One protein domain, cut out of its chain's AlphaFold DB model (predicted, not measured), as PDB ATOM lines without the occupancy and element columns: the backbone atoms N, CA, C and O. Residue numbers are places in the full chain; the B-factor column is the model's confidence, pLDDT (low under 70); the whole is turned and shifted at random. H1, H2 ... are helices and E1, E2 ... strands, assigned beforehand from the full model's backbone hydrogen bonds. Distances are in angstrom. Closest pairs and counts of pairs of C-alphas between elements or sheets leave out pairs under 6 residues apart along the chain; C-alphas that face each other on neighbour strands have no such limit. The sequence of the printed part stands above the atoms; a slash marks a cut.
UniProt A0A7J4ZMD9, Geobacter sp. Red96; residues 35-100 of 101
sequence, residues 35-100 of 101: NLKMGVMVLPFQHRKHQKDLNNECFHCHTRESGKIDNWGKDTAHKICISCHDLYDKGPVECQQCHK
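Overview. This is residues 35 to 100 of the 101 residues of a protein of Geobacter sp. Red96 (UniProt A0A7J4ZMD9). A two-stranded hairpin, E1 and E2, leads into H1 along one side; the longest helix, H2, stands across from them, reached by a long loop, residues 54 to 73, while short H3 sits near E2. The printed part has 66 residues in the order E1, E2, H1, H2, H3, with an antiparallel sheet and a mixed class. It is compact, with a radius of gyration of the C-alphas of 11.9 A and spans of 29 by 26 by 19 A.

Arrangement. E1, residues 35 to 38, and E2, residues 41 to 45, form an antiparallel hairpin at 145 degrees; N 36 and O 43 are 2.9 A apart, within hydrogen-bond range. H1, residues 47 to 53, and H2, residues 74 to 87, are apart. E1 and H2 are only just apart, at 8.1 A. The closest C-alphas of E2 and H3, residues 95 to 98, are Leu 43 and Cys 98, 7.2 A apart. Every O i to N i+4 pair is within hydrogen-bond range in H1, 9 of 10 in H2; H3 is too short for one.

Along the chain. E1 begins at C-alpha 35 (230.711, 212.167, 215.579). E2 spans 12.6 A, H1 10.0 A and H2 19.0 A from first to last C-alpha. H3 ends at C-alpha 98 (240.213, 214.075, 207.724).

Size, cuts and confidence. The C-alphas farthest apart, Val 40 and Asn 55, are 32.8 A apart. The printed part has no cut; the link from H1 to H2 is long. No printed residue is under 70 in pLDDT.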
ATOM      1  N   ASN A  35     230.006 210.903 215.386       95.56
ATOM      2  CA  ASN A  35     230.711 212.167 215.579       95.56
ATOM      3  C   ASN A  35     231.915 211.959 216.502       95.56
ATOM      4  O   ASN A  35     231.791 212.004 217.729       95.56
ATOM      5  N   LEU A  36     233.082 211.718 215.906       95.12
ATOM      6  CA  LEU A  36     234.336 211.542 216.629       95.12
ATOM      7  C   LEU A  36     234.825 212.908 217.112       95.12
ATOM      8  O   LEU A  36     235.045 213.811 216.311       95.12
ATOM      9  N   LYS A  37     234.974 213.081 218.427       91.62
ATOM     10  CA  LYS A  37     235.426 214.346 219.025       91.62
ATOM     11  C   LYS A  37     236.942 214.344 219.200       91.62
ATOM     12  O   LYS A  37     237.493 213.390 219.743       91.62
ATOM     13  N   MET A  38     237.601 215.425 218.788       89.81
ATOM     14  CA  MET A  38     239.041 215.650 218.955       89.81
ATOM     15  C   MET A  38     239.247 217.070 219.492       89.81
ATOM     16  O   MET A  38     239.398 218.032 218.737       89.81
ATOM     17  N   GLY A  39     239.175 217.220 220.817       87.25
ATOM     18  CA  GLY A  39     239.116 218.539 221.449       87.25
ATOM     19  C   GLY A  39     237.855 219.294 221.016       87.25
ATOM     20  O   GLY A  39     236.745 218.806 221.216       87.25
ATOM     21  N   VAL A  40     238.035 220.468 220.405       88.19
ATOM     22  CA  VAL A  40     236.936 221.307 219.883       88.19
ATOM     23  C   VAL A  40     236.441 220.878 218.498       88.19
ATOM     24  O   VAL A  40     235.385 221.326 218.064       88.19
ATOM     25  N   MET A  41     237.190 220.023 217.796       88.44
ATOM     26  CA  MET A  41     236.835 219.558 216.455       88.44
ATOM     27  C   MET A  41     235.968 218.302 216.516       88.44
ATOM     28  O   MET A  41     236.116 217.461 217.409       88.44
ATOM     29  N   VAL A  42     235.099 218.146 215.519       93.00
ATOM     30  CA  VAL A  42     234.245 216.969 215.345       93.00
ATOM     31  C   VAL A  42     234.420 216.436 213.930       93.00
ATOM     32  O   VAL A  42     234.251 217.174 212.966       93.00
ATOM     33  N   LEU A  43     234.740 215.150 213.809       93.69
ATOM     34  CA  LEU A  43     234.856 214.448 212.536       93.69
ATOM     35  C   LEU A  43     233.637 213.528 212.371       93.69
ATOM     36  O   LEU A  43     233.490 212.583 213.154       93.69
ATOM     37  N   PRO A  44     232.752 213.785 211.391       94.75
ATOM     38  CA  PRO A  44     231.621 212.914 211.104       94.75
ATOM     39  C   PRO A  44     232.107 211.662 210.362       94.75
ATOM     40  O   PRO A  44     232.357 211.678 209.157       94.75
ATOM     41  N   PHE A  45     232.247 210.558 211.085       96.44
ATOM     42  CA  PHE A  45     232.671 209.276 210.536       96.44
ATOM     43  C   PHE A  45     231.481 208.494 209.980       96.44
ATOM     44  O   PHE A  45     230.543 208.169 210.706       96.44
ATOM     45  N   GLN A  46     231.537 208.157 208.692       97.19
ATOM     46  CA  GLN A  46     230.500 207.402 207.983       97.19
ATOM     47  C   GLN A  46     230.587 205.898 208.306       97.19
ATOM     48  O   GLN A  46     231.013 205.099 207.470       97.19
ATOM     49  N   HIS A  47     230.210 205.502 209.521       97.25
ATOM     50  CA  HIS A  47     230.297 204.119 210.005       97.25
ATOM     51  C   HIS A  47     229.539 203.128 209.108       97.25
ATOM     52  O   HIS A  47     230.106 202.114 208.698       97.25
ATOM     53  N   ARG A  48     228.312 203.464 208.687       96.69
ATOM     54  CA  ARG A  48     227.519 202.627 207.768       96.69
ATOM     55  C   ARG A  48     228.206 202.417 206.423       96.69
ATOM     56  O   ARG A  48     228.100 201.339 205.845       96.69
ATOM     57  N   LYS A  49     228.863 203.452 205.897       97.25
ATOM     58  CA  LYS A  49     229.584 203.353 204.627       97.25
ATOM     59  C   LYS A  49     230.722 202.343 204.744       97.25
ATOM     60  O   LYS A  49     230.793 201.446 203.918       97.25
ATOM     61  N   HIS A  50     231.527 202.436 205.802       97.25
ATOM     62  CA  HIS A  50     232.627 201.496 206.027       97.25
ATOM     63  C   HIS A  50     232.120 200.067 206.235       97.25
ATOM     64  O   HIS A  50     232.684 199.145 205.665       97.25
ATOM     65  N   GLN A  51     231.011 199.874 206.959       96.44
ATOM     66  CA  GLN A  51     230.377 198.556 207.058       96.44
ATOM     67  C   GLN A  51     230.023 197.986 205.683       96.44
ATOM     68  O   GLN A  51     230.336 196.837 205.408       96.44
ATOM     69  N   LYS A  52     229.406 198.781 204.801       96.50
ATOM     70  CA  LYS A  52     229.055 198.332 203.444       96.50
ATOM     71  C   LYS A  52     230.293 198.027 202.602       96.50
ATOM     72  O   LYS A  52     230.340 196.980 201.969       96.50
ATOM     73  N   ASP A  53     231.282 198.916 202.628       96.62
ATOM     74  CA  ASP A  53     232.522 198.775 201.859       96.62
ATOM     75  C   ASP A  53     233.352 197.557 202.322       96.62
ATOM     76  O   ASP A  53     234.095 196.983 201.530       96.62
ATOM     77  N   LEU A  54     233.184 197.138 203.581       94.94
ATOM     78  CA  LEU A  54     233.844 195.987 204.205       94.94
ATOM     79  C   LEU A  54     232.923 194.762 204.335       94.94
ATOM     80  O   LEU A  54     233.154 193.913 205.186       94.94
ATOM     81  N   ASN A  55     231.847 194.654 203.545       94.69
ATOM     82  CA  ASN A  55     230.930 193.499 203.556       94.69
ATOM     83  C   ASN A  55     230.343 193.142 204.942       94.69
ATOM     84  O   ASN A  55     230.014 191.992 205.220       94.69
ATOM     85  N   ASN A  56     230.169 194.140 205.808       92.38
ATOM     86  CA  ASN A  56     229.763 194.028 207.212       92.38
ATOM     87  C   ASN A  56     230.738 193.227 208.096       92.38
ATOM     88  O   ASN A  56     230.359 192.754 209.168       92.38
ATOM     89  N   GLU A  57     232.002 193.112 207.691       92.44
ATOM     90  CA  GLU A  57     233.063 192.543 208.514       92.44
ATOM     91  C   GLU A  57     233.500 193.546 209.589       92.44
ATOM     92  O   GLU A  57     234.270 194.479 209.353       92.44
ATOM     93  N   CYS A  58     233.006 193.355 210.812       92.50
ATOM     94  CA  CYS A  58     233.287 194.261 211.929       92.50
ATOM     95  C   CYS A  58     234.749 194.213 212.405       92.50
ATOM     96  O   CYS A  58     235.220 195.170 213.024       92.50
ATOM     97  N   PHE A  59     235.467 193.115 212.144       92.56
ATOM     98  CA  PHE A  59     236.775 192.840 212.745       92.56
ATOM     99  C   PHE A  59     237.912 193.732 212.233       92.56
ATOM    100  O   PHE A  59     238.927 193.864 212.912       92.56
ATOM    101  N   HIS A  60     237.727 194.396 211.086       92.81
ATOM    102  CA  HIS A  60     238.686 195.385 210.573       92.81
ATOM    103  C   HIS A  60     238.859 196.580 211.523       92.81
ATOM    104  O   HIS A  60     239.909 197.216 211.528       92.81
ATOM    105  N   CYS A  61     237.855 196.852 212.368       94.81
ATOM    106  CA  CYS A  61     237.900 197.897 213.395       94.81
ATOM    107  C   CYS A  61     237.717 197.350 214.825       94.81
ATOM    108  O   CYS A  61     238.292 197.893 215.769       94.81
ATOM    109  N   HIS A  62     236.915 196.297 215.007       92.75
ATOM    110  CA  HIS A  62     236.553 195.731 216.310       92.75
ATOM    111  C   HIS A  62     237.226 194.374 216.535       92.75
ATOM    112  O   HIS A  62     236.766 193.350 216.047       92.75
ATOM    113  N   THR A  63     238.288 194.335 217.336       81.50
ATOM    114  CA  THR A  63     239.100 193.121 217.555       81.50
ATOM    115  C   THR A  63     238.463 192.061 218.462       81.50
ATOM    116  O   THR A  63     239.013 190.970 218.604       81.50
ATOM    117  N   ARG A  64     237.332 192.370 219.106       76.19
ATOM    118  CA  ARG A  64     236.583 191.454 219.981       76.19
ATOM    119  C   ARG A  64     235.110 191.461 219.592       76.19
ATOM    120  O   ARG A  64     234.714 190.769 218.665       76.19
ATOM    121  N   GLU A  65     234.323 192.295 220.256       77.12
ATOM    122  CA  GLU A  65     232.903 192.485 219.979       77.12
ATOM    123  C   GLU A  65     232.661 193.883 219.406       77.12
ATOM    124  O   GLU A  65     233.405 194.832 219.678       77.12
ATOM    125  N   SER A  66     231.608 194.022 218.599       83.69
ATOM    126  CA  SER A  66     231.136 195.331 218.148       83.69
ATOM    127  C   SER A  66     230.738 196.181 219.354       83.69
ATOM    128  O   SER A  66     229.983 195.729 220.214       83.69
ATOM    129  N   GLY A  67     231.213 197.422 219.416       88.00
ATOM    130  CA  GLY A  67     231.014 198.276 220.582       88.00
ATOM    131  C   GLY A  67     232.028 199.408 220.636       88.00
ATOM    132  O   GLY A  67     232.600 199.795 219.618       88.00
ATOM    133  N   LYS A  68     232.268 199.962 221.827       89.75
ATOM    134  CA  LYS A  68     233.353 200.935 221.998       89.75
ATOM    135  C   LYS A  68     234.695 200.240 221.764       89.75
ATOM    136  O   LYS A  68     234.929 199.164 222.297       89.75
ATOM    137  N   ILE A  69     235.562 200.870 220.979       92.38
ATOM    138  CA  ILE A  69     236.938 200.408 220.782       92.38
ATOM    139  C   ILE A  69     237.757 200.822 222.008       92.38
ATOM    140  O   ILE A  69     237.745 201.993 222.400       92.38
ATOM    141  N   ASP A  70     238.453 199.860 222.611       90.25
ATOM    142  CA  ASP A  70     239.323 200.092 223.764       90.25
ATOM    143  C   ASP A  70     240.436 201.095 223.422       90.25
ATOM    144  O   ASP A  70     240.976 201.098 222.316       90.25
ATOM    145  N   ASN A  71     240.804 201.944 224.388       91.06
ATOM    146  CA  ASN A  71     241.849 202.965 224.226       91.06
ATOM    147  C   ASN A  71     241.621 203.896 223.017       91.06
ATOM    148  O   ASN A  71     242.569 204.286 222.329       91.06
ATOM    149  N   TRP A  72     240.363 204.250 222.733       93.00
ATOM    150  CA  TRP A  72     240.041 205.189 221.663       93.00
ATOM    151  C   TRP A  72     240.724 206.550 221.878       93.00
ATOM    152  O   TRP A  72     240.543 207.201 222.907       93.00
ATOM    153  N   GLY A  73     241.488 206.996 220.883       93.75
ATOM    154  CA  GLY A  73     242.274 208.227 220.918       93.75
ATOM    155  C   GLY A  73     243.017 208.446 219.602       93.75
ATOM    156  O   GLY A  73     242.820 207.690 218.651       93.75
ATOM    157  N   LYS A  74     243.880 209.473 219.550       94.31
ATOM    158  CA  LYS A  74     244.631 209.860 218.339       94.31
ATOM    159  C   LYS A  74     245.361 208.670 217.714       94.31
ATOM    160  O   LYS A  74     245.159 208.378 216.543       94.31
ATOM    161  N   ASP A  75     246.173 207.975 218.505       96.19
ATOM    162  CA  ASP A  75     247.058 206.929 217.989       96.19
ATOM    163  C   ASP A  75     246.266 205.711 217.499       96.19
ATOM    164  O   ASP A  75     246.535 205.195 216.417       96.19
ATOM    165  N   THR A  76     245.226 205.310 218.235       95.50
ATOM    166  CA  THR A  76     244.308 204.233 217.832       95.50
ATOM    167  C   THR A  76     243.559 204.586 216.548       95.50
ATOM    168  O   THR A  76     243.515 203.778 215.623       95.50
ATOM    169  N   ALA A  77     243.015 205.802 216.450       95.75
ATOM    170  CA  ALA A  77     242.300 206.255 215.261       95.75
ATOM    171  C   ALA A  77     243.229 206.348 214.042       95.75
ATOM    172  O   ALA A  77     242.887 205.844 212.979       95.75
ATOM    173  N   HIS A  78     244.421 206.930 214.190       97.12
ATOM    174  CA  HIS A  78     245.394 207.024 213.101       97.12
ATOM    175  C   HIS A  78     245.850 205.638 212.642       97.12
ATOM    176  O   HIS A  78     245.900 205.382 211.444       97.12
ATOM    177  N   LYS A  79     246.105 204.717 213.576       96.50
ATOM    178  CA  LYS A  79     246.500 203.345 213.250       96.50
ATOM    179  C   LYS A  79     245.409 202.575 212.504       96.50
ATOM    180  O   LYS A  79     245.726 201.826 211.596       96.50
ATOM    181  N   ILE A  80     244.140 202.715 212.883       96.00
ATOM    182  CA  ILE A  80     243.051 201.981 212.215       96.00
ATOM    183  C   ILE A  80     242.715 202.634 210.870       96.00
ATOM    184  O   ILE A  80     242.688 201.965 209.841       96.00
ATOM    185  N   CYS A  81     242.479 203.948 210.871       97.25
ATOM    186  CA  CYS A  81     241.976 204.660 209.702       97.25
ATOM    187  C   CYS A  81     243.052 204.825 208.623       97.25
ATOM    188  O   CYS A  81     242.836 204.418 207.485       97.25
ATOM    189  N   ILE A  82     244.210 205.402 208.971       97.81
ATOM    190  CA  ILE A  82     245.237 205.742 207.974       97.81
ATOM    191  C   ILE A  82     245.868 204.468 207.422       97.81
ATOM    192  O   ILE A  82     245.986 204.359 206.211       97.81
ATOM    193  N   SER A  83     246.201 203.480 208.260       97.12
ATOM    194  CA  SER A  83     246.821 202.246 207.757       97.12
ATOM    195  C   SER A  83     245.928 201.490 206.773       97.12
ATOM    196  O   SER A  83     246.442 200.922 205.819       97.12
ATOM    197  N   CYS A  84     244.604 201.495 206.966       98.00
ATOM    198  CA  CYS A  84     243.682 200.888 206.006       98.00
ATOM    199  C   CYS A  84     243.610 201.700 204.703       98.00
ATOM    200  O   CYS A  84     243.733 201.134 203.618       98.00
ATOM    201  N   HIS A  85     243.455 203.024 204.794       98.12
ATOM    202  CA  HIS A  85     243.370 203.871 203.603       98.12
ATOM    203  C   HIS A  85     244.657 203.874 202.776       98.12
ATOM    204  O   HIS A  85     244.576 203.856 201.553       98.12
ATOM    205  N   ASP A  86     245.813 203.857 203.438       98.19
ATOM    206  CA  ASP A  86     247.135 203.785 202.815       98.19
ATOM    207  C   ASP A  86     247.354 202.423 202.141       98.19
ATOM    208  O   ASP A  86     247.682 202.357 200.960       98.19
ATOM    209  N   LEU A  87     247.052 201.323 202.845       97.56
ATOM    210  CA  LEU A  87     247.208 199.963 202.315       97.56
ATOM    211  C   LEU A  87     246.396 199.722 201.035       97.56
ATOM    212  O   LEU A  87     246.854 199.015 200.137       97.56
ATOM    213  N   TYR A  88     245.182 200.268 200.967       96.38
ATOM    214  CA  TYR A  88     244.276 200.066 199.835       96.38
ATOM    215  C   TYR A  88     244.249 201.229 198.841       96.38
ATOM    216  O   TYR A  88     243.454 201.168 197.900       96.38
ATOM    217  N   ASP A  89     245.065 202.264 199.059       96.81
ATOM    218  CA  ASP A  89     245.061 203.523 198.302       96.81
ATOM    219  C   ASP A  89     243.635 204.090 198.122       96.81
ATOM    220  O   ASP A  89     243.169 204.451 197.037       96.81
ATOM    221  N   LYS A  90     242.863 204.048 199.215       95.69
ATOM    222  CA  LYS A  90     241.434 204.373 199.245       95.69
ATOM    223  C   LYS A  90     241.081 205.098 200.526       95.69
ATOM    224  O   LYS A  90     240.877 204.482 201.566       95.69
ATOM    225  N   GLY A  91     240.886 206.403 200.406       95.69
ATOM    226  CA  GLY A  91     240.446 207.258 201.501       95.69
ATOM    227  C   GLY A  91     241.524 208.247 201.939       95.69
ATOM    228  O   GLY A  91     242.597 208.312 201.349       95.69
ATOM    229  N   PRO A  92     241.215 209.092 202.931       96.88
ATOM    230  CA  PRO A  92     242.128 210.125 203.402       96.88
ATOM    231  C   PRO A  92     243.289 209.556 204.232       96.88
ATOM    232  O   PRO A  92     243.054 208.811 205.186       96.88
ATOM    233  N   VAL A  93     244.514 209.983 203.920       97.50
ATOM    234  CA  VAL A  93     245.744 209.673 204.680       97.50
ATOM    235  C   VAL A  93     246.414 210.928 205.250       97.50
ATOM    236  O   VAL A  93     247.132 210.855 206.245       97.50
ATOM    237  N   GLU A  94     246.106 212.102 204.694       96.94
ATOM    238  CA  GLU A  94     246.660 213.383 205.124       96.94
ATOM    239  C   GLU A  94     245.797 214.073 206.187       96.94
ATOM    240  O   GLU A  94     244.561 214.027 206.161       96.94
ATOM    241  N   CYS A  95     246.450 214.833 207.074       94.25
ATOM    242  CA  CYS A  95     245.818 215.527 208.202       94.25
ATOM    243  C   CYS A  95     244.563 216.318 207.795       94.25
ATOM    244  O   CYS A  95     243.511 216.192 208.418       94.25
ATOM    245  N   GLN A  96     244.662 217.125 206.735       93.31
ATOM    246  CA  GLN A  96     243.589 218.025 206.290       93.31
ATOM    247  C   GLN A  96     242.480 217.312 205.508       93.31
ATOM    248  O   GLN A  96     241.405 217.875 205.309       93.31
ATOM    249  N   GLN A  97     242.708 216.076 205.056       94.06
ATOM    250  CA  GLN A  97     241.671 215.309 204.369       94.06
ATOM    251  C   GLN A  97     240.633 214.768 205.367       94.06
ATOM    252  O   GLN A  97     239.450 214.697 205.027       94.06
ATOM    253  N   CYS A  98     241.065 214.468 206.598       93.88
ATOM    254  CA  CYS A  98     240.213 214.075 207.724       93.88
ATOM    255  C   CYS A  98     239.785 215.274 208.587       93.88
ATOM    256  O   CYS A  98     238.595 215.491 208.807       93.88
ATOM    257  N   HIS A  99     240.742 216.067 209.075       90.88
ATOM    258  CA  HIS A  99     240.521 217.150 210.040       90.88
ATOM    259  C   HIS A  99     240.244 218.486 209.348       90.88
ATOM    260  O   HIS A  99     240.950 219.475 209.561       90.88
ATOM    261  N   LYS A 100     239.216 218.507 208.497       83.88
ATOM    262  CA  LYS A 100     238.743 219.742 207.868       83.88
ATOM    263  C   LYS A 100     238.208 220.686 208.949       83.88
ATOM    264  O   LYS A 100     237.458 220.250 209.821       83.88
TER     265      LYS A 100